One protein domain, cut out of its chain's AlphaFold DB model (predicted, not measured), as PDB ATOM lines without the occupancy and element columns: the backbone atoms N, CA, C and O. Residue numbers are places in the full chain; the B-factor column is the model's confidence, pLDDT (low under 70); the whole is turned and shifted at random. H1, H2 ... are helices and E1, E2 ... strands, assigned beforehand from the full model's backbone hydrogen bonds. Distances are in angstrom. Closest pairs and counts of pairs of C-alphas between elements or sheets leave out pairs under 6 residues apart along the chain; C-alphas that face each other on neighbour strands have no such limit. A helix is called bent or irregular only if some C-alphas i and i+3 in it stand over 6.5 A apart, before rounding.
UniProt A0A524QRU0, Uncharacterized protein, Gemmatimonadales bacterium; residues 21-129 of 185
ATOM      1  N   GLU A  21      89.279  26.463   0.970       82.56
ATOM      2  CA  GLU A  21      90.562  26.843   0.403       82.56
ATOM      3  C   GLU A  21      90.952  25.810  -0.648       82.56
ATOM      4  O   GLU A  21      90.795  24.612  -0.430       82.56
ATOM      5  N   LEU A  22      91.422  26.271  -1.803       78.69
ATOM      6  CA  LEU A  22      91.985  25.403  -2.827       78.69
ATOM      7  C   LEU A  22      93.498  25.575  -2.790       78.69
ATOM      8  O   LEU A  22      93.998  26.658  -3.098       78.69
ATOM      9  N   ASP A  23      94.215  24.512  -2.450       76.00
ATOM     10  CA  ASP A  23      95.660  24.484  -2.620       76.00
ATOM     11  C   ASP A  23      95.970  24.472  -4.125       76.00
ATOM     12  O   ASP A  23      95.614  23.546  -4.853       76.00
ATOM     13  N   LEU A  24      96.600  25.543  -4.607       75.81
ATOM     14  CA  LEU A  24      96.912  25.727  -6.024       75.81
ATOM     15  C   LEU A  24      98.051  24.818  -6.511       75.81
ATOM     16  O   LEU A  24      98.184  24.629  -7.721       75.81
ATOM     17  N   GLU A  25      98.872  24.275  -5.607       74.81
ATOM     18  CA  GLU A  25      99.989  23.389  -5.946       74.81
ATOM     19  C   GLU A  25      99.538  21.930  -6.049       74.81
ATOM     20  O   GLU A  25      99.875  21.247  -7.020       74.81
ATOM     21  N   SER A  26      98.756  21.457  -5.077       74.06
ATOM     22  CA  SER A  26      98.235  20.082  -5.060       74.06
ATOM     23  C   SER A  26      96.895  19.926  -5.789       74.06
ATOM     24  O   SER A  26      96.567  18.830  -6.247       74.06
ATOM     25  N   GLY A  27      96.134  21.013  -5.942       77.81
ATOM     26  CA  GLY A  27      94.756  20.998  -6.434       77.81
ATOM     27  C   GLY A  27      93.737  20.517  -5.397       77.81
ATOM     28  O   GLY A  27      92.583  20.280  -5.757       77.81
ATOM     29  N   ASP A  28      94.142  20.348  -4.136       81.94
ATOM     30  CA  ASP A  28      93.290  19.813  -3.080       81.94
ATOM     31  C   ASP A  28      92.423  20.899  -2.430       81.94
ATOM     32  O   ASP A  28      92.897  21.969  -2.048       81.94
ATOM     33  N   GLU A  29      91.130  20.610  -2.271       86.00
ATOM     34  CA  GLU A  29      90.213  21.461  -1.508       86.00
ATOM     35  C   GLU A  29      90.352  21.158  -0.010       86.00
ATOM     36  O   GLU A  29      90.396  20.000   0.402       86.00
ATOM     37  N   THR A  30      90.368  22.197   0.816       86.62
ATOM     38  CA  THR A  30      90.311  22.122   2.274       86.62
ATOM     39  C   THR A  30      89.103  22.897   2.766       86.62
ATOM     40  O   THR A  30      88.840  24.003   2.303       86.62
ATOM     41  N   ILE A  31      88.357  22.327   3.712       87.75
ATOM     42  CA  ILE A  31      87.209  22.985   4.336       87.75
ATOM     43  C   ILE A  31      87.366  23.060   5.848       87.75
ATOM     44  O   ILE A  31      87.679  22.074   6.514       87.75
ATOM     45  N   GLY A  32      87.097  24.226   6.417       85.12
ATOM     46  CA  GLY A  32      87.145  24.423   7.860       85.12
ATOM     47  C   GLY A  32      87.532  25.840   8.235       85.12
ATOM     48  O   GLY A  32      87.872  26.653   7.388       85.12
ATOM     49  N   CYS A  33      87.425  26.154   9.517       85.06
ATOM     50  CA  CYS A  33      87.671  27.494  10.030       85.06
ATOM     51  C   CYS A  33      88.796  27.541  11.060       85.06
ATOM     52  O   CYS A  33      88.976  28.577  11.679       85.06
ATOM     53  N   HIS A  34      89.535  26.460  11.292       81.88
ATOM     54  CA  HIS A  34      90.598  26.471  12.290       81.88
ATOM     55  C   HIS A  34      91.855  27.154  11.747       81.88
ATOM     56  O   HIS A  34      92.210  26.959  10.585       81.88
ATOM     57  N   VAL A  35      92.562  27.887  12.607       79.69
ATOM     58  CA  VAL A  35      93.818  28.569  12.260       79.69
ATOM     59  C   VAL A  35      94.983  28.185  13.161       79.69
ATOM     60  O   VAL A  35      94.820  27.606  14.241       79.69
ATOM     61  N   GLY A  36      96.190  28.544  12.720       75.38
ATOM     62  CA  GLY A  36      97.416  28.383  13.493       75.38
ATOM     63  C   GLY A  36      97.670  26.912  13.849       75.38
ATOM     64  O   GLY A  36      97.566  26.056  12.973       75.38
ATOM     65  N   PRO A  37      97.970  26.582  15.120       71.50
ATOM     66  CA  PRO A  37      98.226  25.200  15.542       71.50
ATOM     67  C   PRO A  37      97.055  24.232  15.314       71.50
ATOM     68  O   PRO A  37      97.259  23.020  15.287       71.50
ATOM     69  N   TYR A  38      95.833  24.752  15.159       74.56
ATOM     70  CA  TYR A  38      94.617  23.961  14.979       74.56
ATOM     71  C   TYR A  38      94.188  23.835  13.519       74.56
ATOM     72  O   TYR A  38      93.217  23.134  13.256       74.56
ATOM     73  N   ALA A  39      94.898  24.460  12.570       75.75
ATOM     74  CA  ALA A  39      94.581  24.378  11.140       75.75
ATOM     75  C   ALA A  39      94.494  22.928  10.632       75.75
ATOM     76  O   ALA A  39      93.759  22.640   9.693       75.75
ATOM     77  N   GLY A  40      95.167  21.993  11.312       74.06
ATOM     78  CA  GLY A  40      95.064  20.569  11.017       74.06
ATOM     79  C   GLY A  40      93.727  19.896  11.355       74.06
ATOM     80  O   GLY A  40      93.473  18.765  10.958       74.06
ATOM     81  N   LEU A  41      92.824  20.588  12.049       79.44
ATOM     82  CA  LEU A  41      91.433  20.160  12.201       79.44
ATOM     83  C   LEU A  41      90.544  20.603  11.027       79.44
ATOM     84  O   LEU A  41      89.335  20.356  11.042       79.44
ATOM     85  N   ASN A  42      91.098  21.259  10.010       84.31
ATOM     86  CA  ASN A  42      90.388  21.463   8.753       84.31
ATOM     87  C   ASN A  42      90.396  20.162   7.940       84.31
ATOM     88  O   ASN A  42      91.328  19.365   7.998       84.31
ATOM     89  N   VAL A  43      89.314  19.916   7.210       87.44
ATOM     90  CA  VAL A  43      89.126  18.690   6.436       87.44
ATOM     91  C   VAL A  43      89.670  18.921   5.038       87.44
ATOM     92  O   VAL A  43      89.071  19.660   4.262       87.44
ATOM     93  N   ALA A  44      90.782  18.279   4.712       87.19
ATOM     94  CA  ALA A  44      91.319  18.282   3.358       87.19
ATOM     95  C   ALA A  44      90.708  17.155   2.508       87.19
ATOM     96  O   ALA A  44      90.275  16.123   3.026       87.19
ATOM     97  N   ARG A  45      90.642  17.389   1.195       88.06
ATOM     98  CA  ARG A  45      90.019  16.531   0.174       88.06
ATOM     99  C   ARG A  45      88.593  16.070   0.528       88.06
ATOM    100  O   ARG A  45      88.299  14.877   0.411       88.06
ATOM    101  N   PRO A  46      87.689  16.970   0.960       90.19
ATOM    102  CA  PRO A  46      86.345  16.577   1.353       90.19
ATOM    103  C   PRO A  46      85.590  15.960   0.173       90.19
ATOM    104  O   PRO A  46      85.585  16.475  -0.945       90.19
ATOM    105  N   GLN A  47      84.890  14.864   0.434       90.50
ATOM    106  CA  GLN A  47      84.026  14.237  -0.551       90.50
ATOM    107  C   GLN A  47      82.694  14.992  -0.667       90.50
ATOM    108  O   GLN A  47      82.083  15.374   0.341       90.50
ATOM    109  N   PRO A  48      82.181  15.175  -1.895       90.00
ATOM    110  CA  PRO A  48      80.899  15.825  -2.101       90.00
ATOM    111  C   PRO A  48      79.761  15.009  -1.475       90.00
ATOM    112  O   PRO A  48      79.763  13.781  -1.475       90.00
ATOM    113  N   GLY A  49      78.739  15.708  -0.974       91.06
ATOM    114  CA  GLY A  49      77.543  15.071  -0.411       91.06
ATOM    115  C   GLY A  49      77.652  14.673   1.062       91.06
ATOM    116  O   GLY A  49      76.724  14.046   1.575       91.06
ATOM    117  N   PHE A  50      78.716  15.076   1.759       93.81
ATOM    118  CA  PHE A  50      78.896  14.843   3.190       93.81
ATOM    119  C   PHE A  50      79.022  16.141   3.995       93.81
ATOM    120  O   PHE A  50      79.460  17.175   3.499       93.81
ATOM    121  N   GLU A  51      78.621  16.067   5.260       90.81
ATOM    122  CA  GLU A  51      78.910  17.053   6.300       90.81
ATOM    123  C   GLU A  51      79.899  16.438   7.289       90.81
ATOM    124  O   GLU A  51      79.696  15.310   7.750       90.81
ATOM    125  N   TYR A  52      80.954  17.179   7.616       90.31
ATOM    126  CA  TYR A  52      82.046  16.715   8.462       90.31
ATOM    127  C   TYR A  52      81.963  17.324   9.858       90.31
ATOM    128  O   TYR A  52      81.542  18.467  10.033       90.31
ATOM    129  N   SER A  53      82.374  16.554  10.859       88.75
ATOM    130  CA  SER A  53      82.480  17.019  12.239       88.75
ATOM    131  C   SER A  53      83.526  16.218  12.999       88.75
ATOM    132  O   SER A  53      83.706  15.030  12.734       88.75
ATOM    133  N   TRP A  54      84.154  16.840  13.990       86.50
ATOM    134  CA  TRP A  54      85.036  16.154  14.929       86.50
ATOM    135  C   TRP A  54      84.234  15.670  16.134       86.50
ATOM    136  O   TRP A  54      83.565  16.454  16.809       86.50
ATOM    137  N   ALA A  55      84.273  14.366  16.389       86.56
ATOM    138  CA  ALA A  55      83.690  13.747  17.572       86.56
ATOM    139  C   ALA A  55      84.796  13.374  18.561       86.56
ATOM    140  O   ALA A  55      85.919  13.105  18.153       86.56
ATOM    141  N   LEU A  56      84.482  13.306  19.855       85.56
ATOM    142  CA  LEU A  56      85.420  12.739  20.826       85.56
ATOM    143  C   LEU A  56      85.665  11.259  20.513       85.56
ATOM    144  O   LEU A  56      84.728  10.528  20.171       85.56
ATOM    145  N   ASN A  57      86.903  10.811  20.702       84.81
ATOM    146  CA  ASN A  57      87.337   9.419  20.622       84.81
ATOM    147  C   ASN A  57      86.860   8.615  21.849       84.81
ATOM    148  O   ASN A  57      87.629   7.966  22.553       84.81
ATOM    149  N   ASP A  58      85.563   8.709  22.142       88.12
ATOM    150  CA  ASP A  58      84.873   7.986  23.202       88.12
ATOM    151  C   ASP A  58      83.847   7.029  22.572       88.12
ATOM    152  O   ASP A  58      83.033   7.452  21.740       88.12
ATOM    153  N   PRO A  59      83.810   5.745  22.973       88.44
ATOM    154  CA  PRO A  59      82.891   4.770  22.392       88.44
ATOM    155  C   PRO A  59      81.414   5.179  22.441       88.44
ATOM    156  O   PRO A  59      80.650   4.815  21.545       88.44
ATOM    157  N   ARG A  60      80.977   5.929  23.465       90.12
ATOM    158  CA  ARG A  60      79.575   6.358  23.579       90.12
ATOM    159  C   ARG A  60      79.278   7.500  22.621       90.12
ATOM    160  O   ARG A  60      78.215   7.490  22.000       90.12
ATOM    161  N   GLU A  61      80.193   8.453  22.472       87.19
ATOM    162  CA  GLU A  61      80.048   9.542  21.501       87.19
ATOM    163  C   GLU A  61      80.092   9.036  20.059       87.19
ATOM    164  O   GLU A  61      79.229   9.406  19.258       87.19
ATOM    165  N   LEU A  62      80.991   8.101  19.746       88.81
ATOM    166  CA  LEU A  62      81.036   7.460  18.431       88.81
ATOM    167  C   LEU A  62      79.767   6.649  18.147       88.81
ATOM    168  O   LEU A  62      79.210   6.727  17.049       88.81
ATOM    169  N   LEU A  63      79.237   5.928  19.140       90.69
ATOM    170  CA  LEU A  63      77.966   5.214  19.001       90.69
ATOM    171  C   LEU A  63      76.797   6.185  18.764       90.69
ATOM    172  O   LEU A  63      75.961   5.944  17.891       90.69
ATOM    173  N   ARG A  64      76.749   7.311  19.487       90.31
ATOM    174  CA  ARG A  64      75.753   8.376  19.272       90.31
ATOM    175  C   ARG A  64      75.869   8.982  17.878       90.31
ATOM    176  O   ARG A  64      74.849   9.168  17.218       90.31
ATOM    177  N   ALA A  65      77.083   9.271  17.418       88.81
ATOM    178  CA  ALA A  65      77.334   9.773  16.072       88.81
ATOM    179  C   ALA A  65      76.842   8.770  15.018       88.81
ATOM    180  O   ALA A  65      76.088   9.145  14.119       88.81
ATOM    181  N   ARG A  66      77.141   7.479  15.197       91.62
ATOM    182  CA  ARG A  66      76.666   6.405  14.319       91.62
ATOM    183  C   ARG A  66      75.142   6.291  14.290       91.62
ATOM    184  O   ARG A  66      74.562   6.181  13.214       91.62
ATOM    185  N   HIS A  67      74.470   6.376  15.438       91.00
ATOM    186  CA  HIS A  67      73.000   6.403  15.492       91.00
ATOM    187  C   HIS A  67      72.398   7.624  14.787       91.00
ATOM    188  O   HIS A  67      71.277   7.551  14.290       91.00
ATOM    189  N   ARG A  68      73.144   8.730  14.702       86.81
ATOM    190  CA  ARG A  68      72.784   9.923  13.922       86.81
ATOM    191  C   ARG A  68      73.111   9.803  12.427       86.81
ATOM    192  O   ARG A  68      72.914  10.775  11.700       86.81
ATOM    193  N   GLY A  69      73.581   8.641  11.973       89.31
ATOM    194  CA  GLY A  69      73.938   8.369  10.581       89.31
ATOM    195  C   GLY A  69      75.354   8.796  10.196       89.31
ATOM    196  O   GLY A  69      75.661   8.808   9.005       89.31
ATOM    197  N   ALA A  70      76.200   9.150  11.167       92.94
ATOM    198  CA  ALA A  70      77.596   9.461  10.901       92.94
ATOM    199  C   ALA A  70      78.421   8.183  10.679       92.94
ATOM    200  O   ALA A  70      78.145   7.121  11.246       92.94
ATOM    201  N   GLN A  71      79.462   8.318   9.875       93.75
ATOM    202  CA  GLN A  71      80.468   7.315   9.567       93.75
ATOM    203  C   GLN A  71      81.819   7.843  10.036       93.75
ATOM    204  O   GLN A  71      82.121   9.019   9.845       93.75
ATOM    205  N   VAL A  72      82.616   6.984  10.663       91.19
ATOM    206  CA  VAL A  72      83.998   7.320  11.016       91.19
ATOM    207  C   VAL A  72      84.825   7.326   9.736       91.19
ATOM    208  O   VAL A  72      84.728   6.379   8.959       91.19
ATOM    209  N   VAL A  73      85.598   8.389   9.526       89.88
ATOM    210  CA  VAL A  73      86.561   8.466   8.423       89.88
ATOM    211  C   VAL A  73      87.738   7.546   8.747       89.88
ATOM    212  O   VAL A  73      88.256   7.554   9.864       89.88
ATOM    213  N   SER A  74      88.120   6.718   7.783       86.62
ATOM    214  CA  SER A  74      89.103   5.641   7.916       86.62
ATOM    215  C   SER A  74      90.305   5.849   6.996       86.62
ATOM    216  O   SER A  74      90.266   6.702   6.122       86.62
ATOM    217  N   GLY A  75      91.365   5.050   7.155       83.00
ATOM    218  CA  GLY A  75      92.595   5.182   6.357       83.00
ATOM    219  C   GLY A  75      92.428   5.029   4.842       83.00
ATOM    220  O   GLY A  75      93.268   5.519   4.095       83.00
ATOM    221  N   ASP A  76      91.349   4.388   4.394       86.38
ATOM    222  CA  ASP A  76      91.034   4.221   2.971       86.38
ATOM    223  C   ASP A  76      90.322   5.449   2.371       86.38
ATOM    224  O   ASP A  76      90.124   5.532   1.158       86.38
ATOM    225  N   ASP A  77      89.908   6.397   3.214       87.81
ATOM    226  CA  ASP A  77      89.198   7.597   2.801       87.81
ATOM    227  C   ASP A  77      90.188   8.725   2.439       87.81
ATOM    228  O   ASP A  77      91.136   8.977   3.188       87.81
ATOM    229  N   PRO A  78      89.980   9.456   1.323       85.44
ATOM    230  CA  PRO A  78      90.862  10.547   0.899       85.44
ATOM    231  C   PRO A  78      91.005  11.654   1.952       85.44
ATOM    232  O   PRO A  78      92.061  12.281   2.028       85.44
ATOM    233  N   GLU A  79      89.987  11.849   2.794       86.38
ATOM    234  CA  GLU A  79      89.988  12.821   3.890       86.38
ATOM    235  C   GLU A  79      90.952  12.455   5.035       86.38
ATOM    236  O   GLU A  79      91.277  13.300   5.866       86.38
ATOM    237  N   TYR A  80      91.399  11.196   5.114       79.69
ATOM    238  CA  TYR A  80      92.260  10.704   6.194       79.69
ATOM    239  C   TYR A  80      93.751  10.946   5.938       79.69
ATOM    240  O   TYR A  80      94.533  11.000   6.887       79.69
ATOM    241  N   ALA A  81      94.167  11.097   4.678       69.06
ATOM    242  CA  ALA A  81      95.584  11.259   4.337       69.06
ATOM    243  C   ALA A  81      96.261  12.446   5.070       69.06
ATOM    244  O   ALA A  81      97.293  12.220   5.703       69.06
ATOM    245  N   PRO A  82      95.659  13.650   5.121       65.94
ATOM    246  CA  PRO A  82      96.213  14.794   5.855       65.94
ATOM    247  C   PRO A  82      96.204  14.580   7.375       65.94
ATOM    248  O   PRO A  82      97.119  14.994   8.082       65.94
ATOM    249  N   TYR A  83      95.190  13.876   7.889       66.12
ATOM    250  CA  TYR A  83      95.095  13.536   9.309       66.12
ATOM    251  C   TYR A  83      96.249  12.630   9.757       66.12
ATOM    252  O   TYR A  83      96.791  12.810  10.845       66.12
ATOM    253  N   ASN A  84      96.661  11.686   8.908       65.88
ATOM    254  CA  ASN A  84      97.803  10.818   9.177       65.88
ATOM    255  C   ASN A  84      99.135  11.594   9.190       65.88
ATOM    256  O   ASN A  84      99.993  11.323  10.025       65.88
ATOM    257  N   GLU A  85      99.294  12.588   8.311       64.69
ATOM    258  CA  GLU A  85     100.477  13.463   8.272       64.69
ATOM    259  C   GLU A  85     100.580  14.344   9.527       64.69
ATOM    260  O   GLU A  85     101.662  14.528  10.075       64.69
ATOM    261  N   MET A  86      99.448  14.817  10.055       61.25
ATOM    262  CA  MET A  86      99.394  15.645  11.270       61.25
ATOM    263  C   MET A  86      99.580  14.865  12.573       61.25
ATOM    264  O   MET A  86      99.857  15.462  13.614       61.25
ATOM    265  N   GLN A  87      99.436  13.538  12.538       57.16
ATOM    266  CA  GLN A  87      99.827  12.679  13.654       57.16
ATOM    267  C   GLN A  87     101.345  12.474  13.740       57.16
ATOM    268  O   GLN A  87     101.800  11.895  14.728       57.16
ATOM    269  N   ASP A  88     102.129  12.959  12.767       58.97
ATOM    270  CA  ASP A  88     103.587  12.975  12.856       58.97
ATOM    271  C   ASP A  88     104.044  14.018  13.902       58.97
ATOM    272  O   ASP A  88     103.972  15.230  13.661       58.97
ATOM    273  N   PRO A  89     104.554  13.585  15.075       52.00
ATOM    274  CA  PRO A  89     104.952  14.491  16.151       52.00
ATOM    275  C   PRO A  89     106.124  15.411  15.772       52.00
ATOM    276  O   PRO A  89     106.426  16.334  16.527       52.00
ATOM    277  N   TYR A  90     106.790  15.183  14.633       51.72
ATOM    278  CA  TYR A  90     107.880  16.025  14.142       51.72
ATOM    279  C   TYR A  90     107.413  17.239  13.320       51.72
ATOM    280  O   TYR A  90     108.228  18.131  13.080       51.72
ATOM    281  N   GLN A  91     106.139  17.307  12.907       51.34
ATOM    282  CA  GLN A  91     105.632  18.381  12.040       51.34
ATOM    283  C   GLN A  91     104.841  19.477  12.772       51.34
ATOM    284  O   GLN A  91     104.762  20.603  12.281       51.34
ATOM    285  N   THR A  92     104.297  19.210  13.962       51.62
ATOM    286  CA  THR A  92     103.516  20.208  14.716       51.62
ATOM    287  C   THR A  92     104.367  20.984  15.734       51.62
ATOM    288  O   THR A  92     104.913  20.383  16.658       51.62
ATOM    289  N   PRO A  93     104.445  22.330  15.648       44.41
ATOM    290  CA  PRO A  93     105.242  23.166  16.559       44.41
ATOM    291  C   PRO A  93     104.652  23.314  17.979       44.41
ATOM    292  O   PRO A  93     105.248  23.975  18.829       44.41
ATOM    293  N   VAL A  94     103.487  22.719  18.252       55.41
ATOM    294  CA  VAL A  94     102.769  22.754  19.537       55.41
ATOM    295  C   VAL A  94     102.354  21.321  19.894       55.41
ATOM    296  O   VAL A  94     102.140  20.519  18.990       55.41
ATOM    297  N   ASP A  95     102.228  20.980  21.187       56.69
ATOM    298  CA  ASP A  95     101.734  19.670  21.671       56.69
ATOM    299  C   ASP A  95     100.228  19.486  21.380       56.69
ATOM    300  O   ASP A  95      99.386  19.373  22.270       56.69
ATOM    301  N   THR A  96      99.872  19.496  20.099       56.78
ATOM    302  CA  THR A  96      98.550  19.153  19.568       56.78
ATOM    303  C   THR A  96      98.380  17.643  19.425       56.78
ATOM    304  O   THR A  96      97.286  17.180  19.115       56.78
ATOM    305  N   SER A  97      99.433  16.862  19.707       59.34
ATOM    306  CA  SER A  97      99.433  15.397  19.646       59.34
ATOM    307  C   SER A  97      98.294  14.776  20.465       59.34
ATOM    308  O   SER A  97      97.639  13.840  20.012       59.34
ATOM    309  N   LYS A  98      97.983  15.358  21.631       61.03
ATOM    310  CA  LYS A  98      96.870  14.926  22.488       61.03
ATOM    311  C   LYS A  98      95.509  15.247  21.889       61.03
ATOM    312  O   LYS A  98      94.610  14.418  21.957       61.03
ATOM    313  N   LEU A  99      95.368  16.413  21.260       64.06
ATOM    314  CA  LEU A  99      94.112  16.830  20.641       64.06
ATOM    315  C   LEU A  99      93.707  15.847  19.539       64.06
ATOM    316  O   LEU A  99      92.589  15.348  19.554       64.06
ATOM    317  N   TYR A 100      94.641  15.504  18.646       65.19
ATOM    318  CA  TYR A 100      94.393  14.556  17.556       65.19
ATOM    319  C   TYR A 100      94.218  13.107  18.042       65.19
ATOM    320  O   TYR A 100      93.624  12.301  17.342       65.19
ATOM    321  N   GLN A 101      94.679  12.747  19.241       68.69
ATOM    322  CA  GLN A 101      94.375  11.439  19.842       68.69
ATOM    323  C   GLN A 101      92.974  11.390  20.479       68.69
ATOM    324  O   GLN A 101      92.355  10.322  20.559       68.69
ATOM    325  N   GLU A 102      92.470  12.540  20.932       75.56
ATOM    326  CA  GLU A 102      91.198  12.680  21.645       75.56
ATOM    327  C   GLU A 102      89.988  12.881  20.728       75.56
ATOM    328  O   GLU A 102      88.857  12.705  21.189       75.56
ATOM    329  N   VAL A 103      90.189  13.224  19.454       83.19
ATOM    330  CA  VAL A 103      89.102  13.428  18.486       83.19
ATOM    331  C   VAL A 103      89.210  12.499  17.282       83.19
ATOM    332  O   VAL A 103      90.276  12.009  16.933       83.19
ATOM    333  N   VAL A 104      88.074  12.249  16.640       86.25
ATOM    334  CA  VAL A 104      87.946  11.429  15.439       86.25
ATOM    335  C   VAL A 104      87.082  12.175  14.437       86.25
ATOM    336  O   VAL A 104      86.005  12.678  14.780       86.25
ATOM    337  N   LEU A 105      87.539  12.223  13.188       88.81
ATOM    338  CA  LEU A 105      86.760  12.785  12.099       88.81
ATOM    339  C   LEU A 105      85.602  11.847  11.753       88.81
ATOM    340  O   LEU A 105      85.786  10.659  11.474       88.81
ATOM    341  N   VAL A 106      84.391  12.393  11.747       92.12
ATOM    342  CA  VAL A 106      83.201  11.692  11.277       92.12
ATOM    343  C   VAL A 106      82.529  12.484  10.166       92.12
ATOM    344  O   VAL A 106      82.479  13.715  10.197       92.12
ATOM    345  N   ARG A 107      81.960  11.767   9.200       94.31
ATOM    346  CA  ARG A 107      81.187  12.332   8.092       94.31
ATOM    347  C   ARG A 107      79.756  11.826   8.119       94.31
ATOM    348  O   ARG A 107      79.499  10.679   8.469       94.31
ATOM    349  N   THR A 108      78.800  12.663   7.748       94.62
ATOM    350  CA  THR A 108      77.379  12.303   7.676       94.62
ATOM    351  C   THR A 108      76.843  12.653   6.292       94.62
ATOM    352  O   THR A 108      77.082  13.772   5.844       94.62
ATOM    353  N   PRO A 109      76.096  11.766   5.609       95.56
ATOM    354  CA  PRO A 109      75.472  12.108   4.335       95.56
ATOM    355  C   PRO A 109      74.589  13.356   4.458       95.56
ATOM    356  O   PRO A 109      73.766  13.460   5.375       95.56
ATOM    357  N   ILE A 110      74.725  14.291   3.518       92.75
ATOM    358  CA  ILE A 110      74.051  15.594   3.563       92.75
ATOM    359  C   ILE A 110      72.526  15.452   3.574       92.75
ATOM    360  O   ILE A 110      71.830  16.235   4.216       92.75
ATOM    361  N   GLU A 111      71.990  14.421   2.919       92.44
ATOM    362  CA  GLU A 111      70.557  14.114   2.913       92.44
ATOM    363  C   GLU A 111      70.045  13.766   4.314       92.44
ATOM    364  O   GLU A 111      69.000  14.262   4.741       92.44
ATOM    365  N   THR A 112      70.817  12.974   5.063       92.25
ATOM    366  CA  THR A 112      70.523  12.628   6.456       92.25
ATOM    367  C   THR A 112      70.523  13.877   7.329       92.25
ATOM    368  O   THR A 112      69.614  14.061   8.143       92.25
ATOM    369  N   VAL A 113      71.496  14.772   7.132       89.62
ATOM    370  CA  VAL A 113      71.552  16.023   7.894       89.62
ATOM    371  C   VAL A 113      70.384  16.942   7.549       89.62
ATOM    372  O   VAL A 113      69.718  17.437   8.457       89.62
ATOM    373  N   ARG A 114      70.075  17.123   6.262       89.81
ATOM    374  CA  ARG A 114      68.927  17.922   5.806       89.81
ATOM    375  C   ARG A 114      67.617  17.401   6.385       89.81
ATOM    376  O   ARG A 114      66.838  18.187   6.916       89.81
ATOM    377  N   LYS A 115      67.399  16.082   6.351       91.06
ATOM    378  CA  LYS A 115      66.208  15.447   6.930       91.06
ATOM    379  C   LYS A 115      66.102  15.708   8.432       91.06
ATOM    380  O   LYS A 115      65.026  16.058   8.908       91.06
ATOM    381  N   ARG A 116      67.213  15.590   9.166       87.44
ATOM    382  CA  ARG A 116      67.255  15.859  10.609       87.44
ATOM    383  C   ARG A 116      66.985  17.327  10.926       87.44
ATOM    384  O   ARG A 116      66.141  17.597  11.768       87.44
ATOM    385  N   ARG A 117      67.639  18.263  10.229       87.94
ATOM    386  CA  ARG A 117      67.410  19.707  10.416       87.94
ATOM    387  C   ARG A 117      65.956  20.078  10.118       87.94
ATOM    388  O   ARG A 117      65.360  20.826  10.880       87.94
ATOM    389  N   ALA A 118      65.358  19.501   9.076       87.00
ATOM    390  CA  ALA A 118      63.940  19.694   8.776       87.00
ATOM    391  C   ALA A 118      63.023  19.122   9.875       87.00
ATOM    392  O   ALA A 118      62.015  19.734  10.219       87.00
ATOM    393  N   GLU A 119      63.360  17.965  10.453       88.00
ATOM    394  CA  GLU A 119      62.606  17.388  11.571       88.00
ATOM    395  C   GLU A 119      62.746  18.217  12.854       88.00
ATOM    396  O   GLU A 119      61.754  18.455  13.540       88.00
ATOM    397  N   GLU A 120      63.953  18.682  13.172       85.62
ATOM    398  CA  GLU A 120      64.229  19.569  14.304       85.62
ATOM    399  C   GLU A 120      63.511  20.904  14.142       85.62
ATOM    400  O   GLU A 120      62.845  21.344  15.075       85.62
ATOM    401  N   GLN A 121      63.553  21.497  12.948       83.69
ATOM    402  CA  GLN A 121      62.810  22.709  12.634       83.69
ATOM    403  C   GLN A 121      61.305  22.473  12.762       83.69
ATOM    404  O   GLN A 121      60.628  23.250  13.421       83.69
ATOM    405  N   ARG A 122      60.770  21.363  12.239       79.06
ATOM    406  CA  ARG A 122      59.351  21.019  12.401       79.06
ATOM    407  C   ARG A 122      58.973  20.826  13.871       79.06
ATOM    408  O   ARG A 122      57.909  21.271  14.285       79.06
ATOM    409  N   LYS A 123      59.818  20.172  14.673       76.75
ATOM    410  CA  LYS A 123      59.605  20.021  16.123       76.75
ATOM    411  C   LYS A 123      59.664  21.367  16.835       76.75
ATOM    412  O   LYS A 123      58.824  21.620  17.691       76.75
ATOM    413  N   ALA A 124      60.606  22.229  16.466       72.81
ATOM    414  CA  ALA A 124      60.721  23.582  16.992       72.81
ATOM    415  C   ALA A 124      59.511  24.435  16.599       72.81
ATOM    416  O   ALA A 124      58.985  25.135  17.448       72.81
ATOM    417  N   GLU A 125      59.005  24.320  15.371       69.56
ATOM    418  CA  GLU A 125      57.784  24.985  14.908       69.56
ATOM    419  C   GLU A 125      56.541  24.463  15.635       69.56
ATOM    420  O   GLU A 125      55.712  25.261  16.054       69.56
ATOM    421  N   ILE A 126      56.409  23.147  15.840       64.56
ATOM    422  CA  ILE A 126      55.320  22.556  16.638       64.56
ATOM    423  C   ILE A 126      55.408  23.015  18.096       64.56
ATOM    424  O   ILE A 126      54.387  23.345  18.685       64.56
ATOM    425  N   SER A 127      56.611  23.065  18.668       62.53
ATOM    426  CA  SER A 127      56.856  23.535  20.036       62.53
ATOM    427  C   SER A 127      56.597  25.040  20.178       62.53
ATOM    428  O   SER A 127      55.938  25.469  21.118       62.53
ATOM    429  N   ALA A 128      57.016  25.847  19.200       57.72
ATOM    430  CA  ALA A 128      56.782  27.290  19.149       57.72
ATOM    431  C   ALA A 128      55.304  27.631  18.898       57.72
ATOM    432  O   ALA A 128      54.800  28.621  19.420       57.72
ATOM    433  N   ARG A 129      54.584  26.789  18.146       46.34
ATOM    434  CA  ARG A 129      53.114  26.823  18.031       46.34
ATOM    435  C   ARG A 129      52.415  26.153  19.228       46.34
ATOM    436  O   ARG A 129      51.192  26.227  19.366       46.34
TER     437      ARG A 129
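AT A GLANCE: This is residues 21 to 129 of the 185 residues of an uncharacterized protein of Gemmatimonadales bacterium (UniProt A0A524QRU0). A two-stranded antiparallel ribbon, E2 and E3, runs through the middle, with H2 packed on it and the long helix H5, which follows E3 with no residue between them but turns to another direction, as an arm whose residues 117 to 129 stick out. On the side of the ribbon away from H5, the short helices H1, H3 and H4 and the short strand E1 gather loosely among links. The printed part has 109 residues, with five named helices and three named strands in the order E1, H1, E2, H2, H3, H4, E3, H5, of the mixed class, helices and strands. It is only just loose, close to compact, with a radius of gyration of the C-alphas of 16.2 A, and elongated, spanning 55 by 33 by 27 A.

HOW THE PARTS SIT: E1, residues 29 to 31, pairs with no named strand, but short stretches pair antiparallel with it: residues 21 to 22 with 29 to 30, and 43 to 44 with 30 to 31. H1, residues 36 to 41, is apart from E1. E2, residues 50 to 56, leads by a tight link to H2, residues 59 to 67; their closest C-alphas, of Ala 55 and Glu 61, are 6.8 A apart. H3, residues 78 to 86, and H1 only just touch, with 3 pairs of C-alphas within 8 A, the closest being Gly 40 and Met 86 at 6.6 A. They run opposite ways at a steep tilt of 36 degrees, only just past shallow. H4, residues 97 to 102, is near H1. E3, residues 103 to 109, is the antiparallel neighbour of E2 at 152 degrees, with N 53 and O 106 at 2.9 A and N 108 and O 51 at 2.8 A, within hydrogen-bond range. H5, residues 110 to 128, touches no helix; its closest C-alpha to E2 is Ile 110, 4.9 A from that of Phe 50. Every O i to N i+4 pair is within range in H2, H4 and H5; H3 has 3 of 5, and H1 has 0 of 2 but 2 of 3 O i to N i+3 pairs.

IN THESE COORDINATES: E1 begins at C-alpha 29 (90.213, 21.461, -1.508). E2 is 18.9 A long and E3 19.7 A. H2 is 12.2 A and H3 14.4 A. H1 is irregular, with C-alphas 37 and 40 7.2 A apart, and H3 only just, with C-alphas 79 and 82 6.8 A apart. H5, 26.0 A long, ends at C-alpha 128 (56.782, 27.290, 19.149).

THE WHOLE: The C-alphas farthest apart, of Tyr 90 and Arg 129, are 56.0 A apart. Without residues 117 to 129, which stand free, the body spans 39 by 31 by 24 A. The printed part has no cut, and no link is long. Mean pLDDT of the printed part is 79.5; residues 81 to 101 and 125 to 129 are under 70.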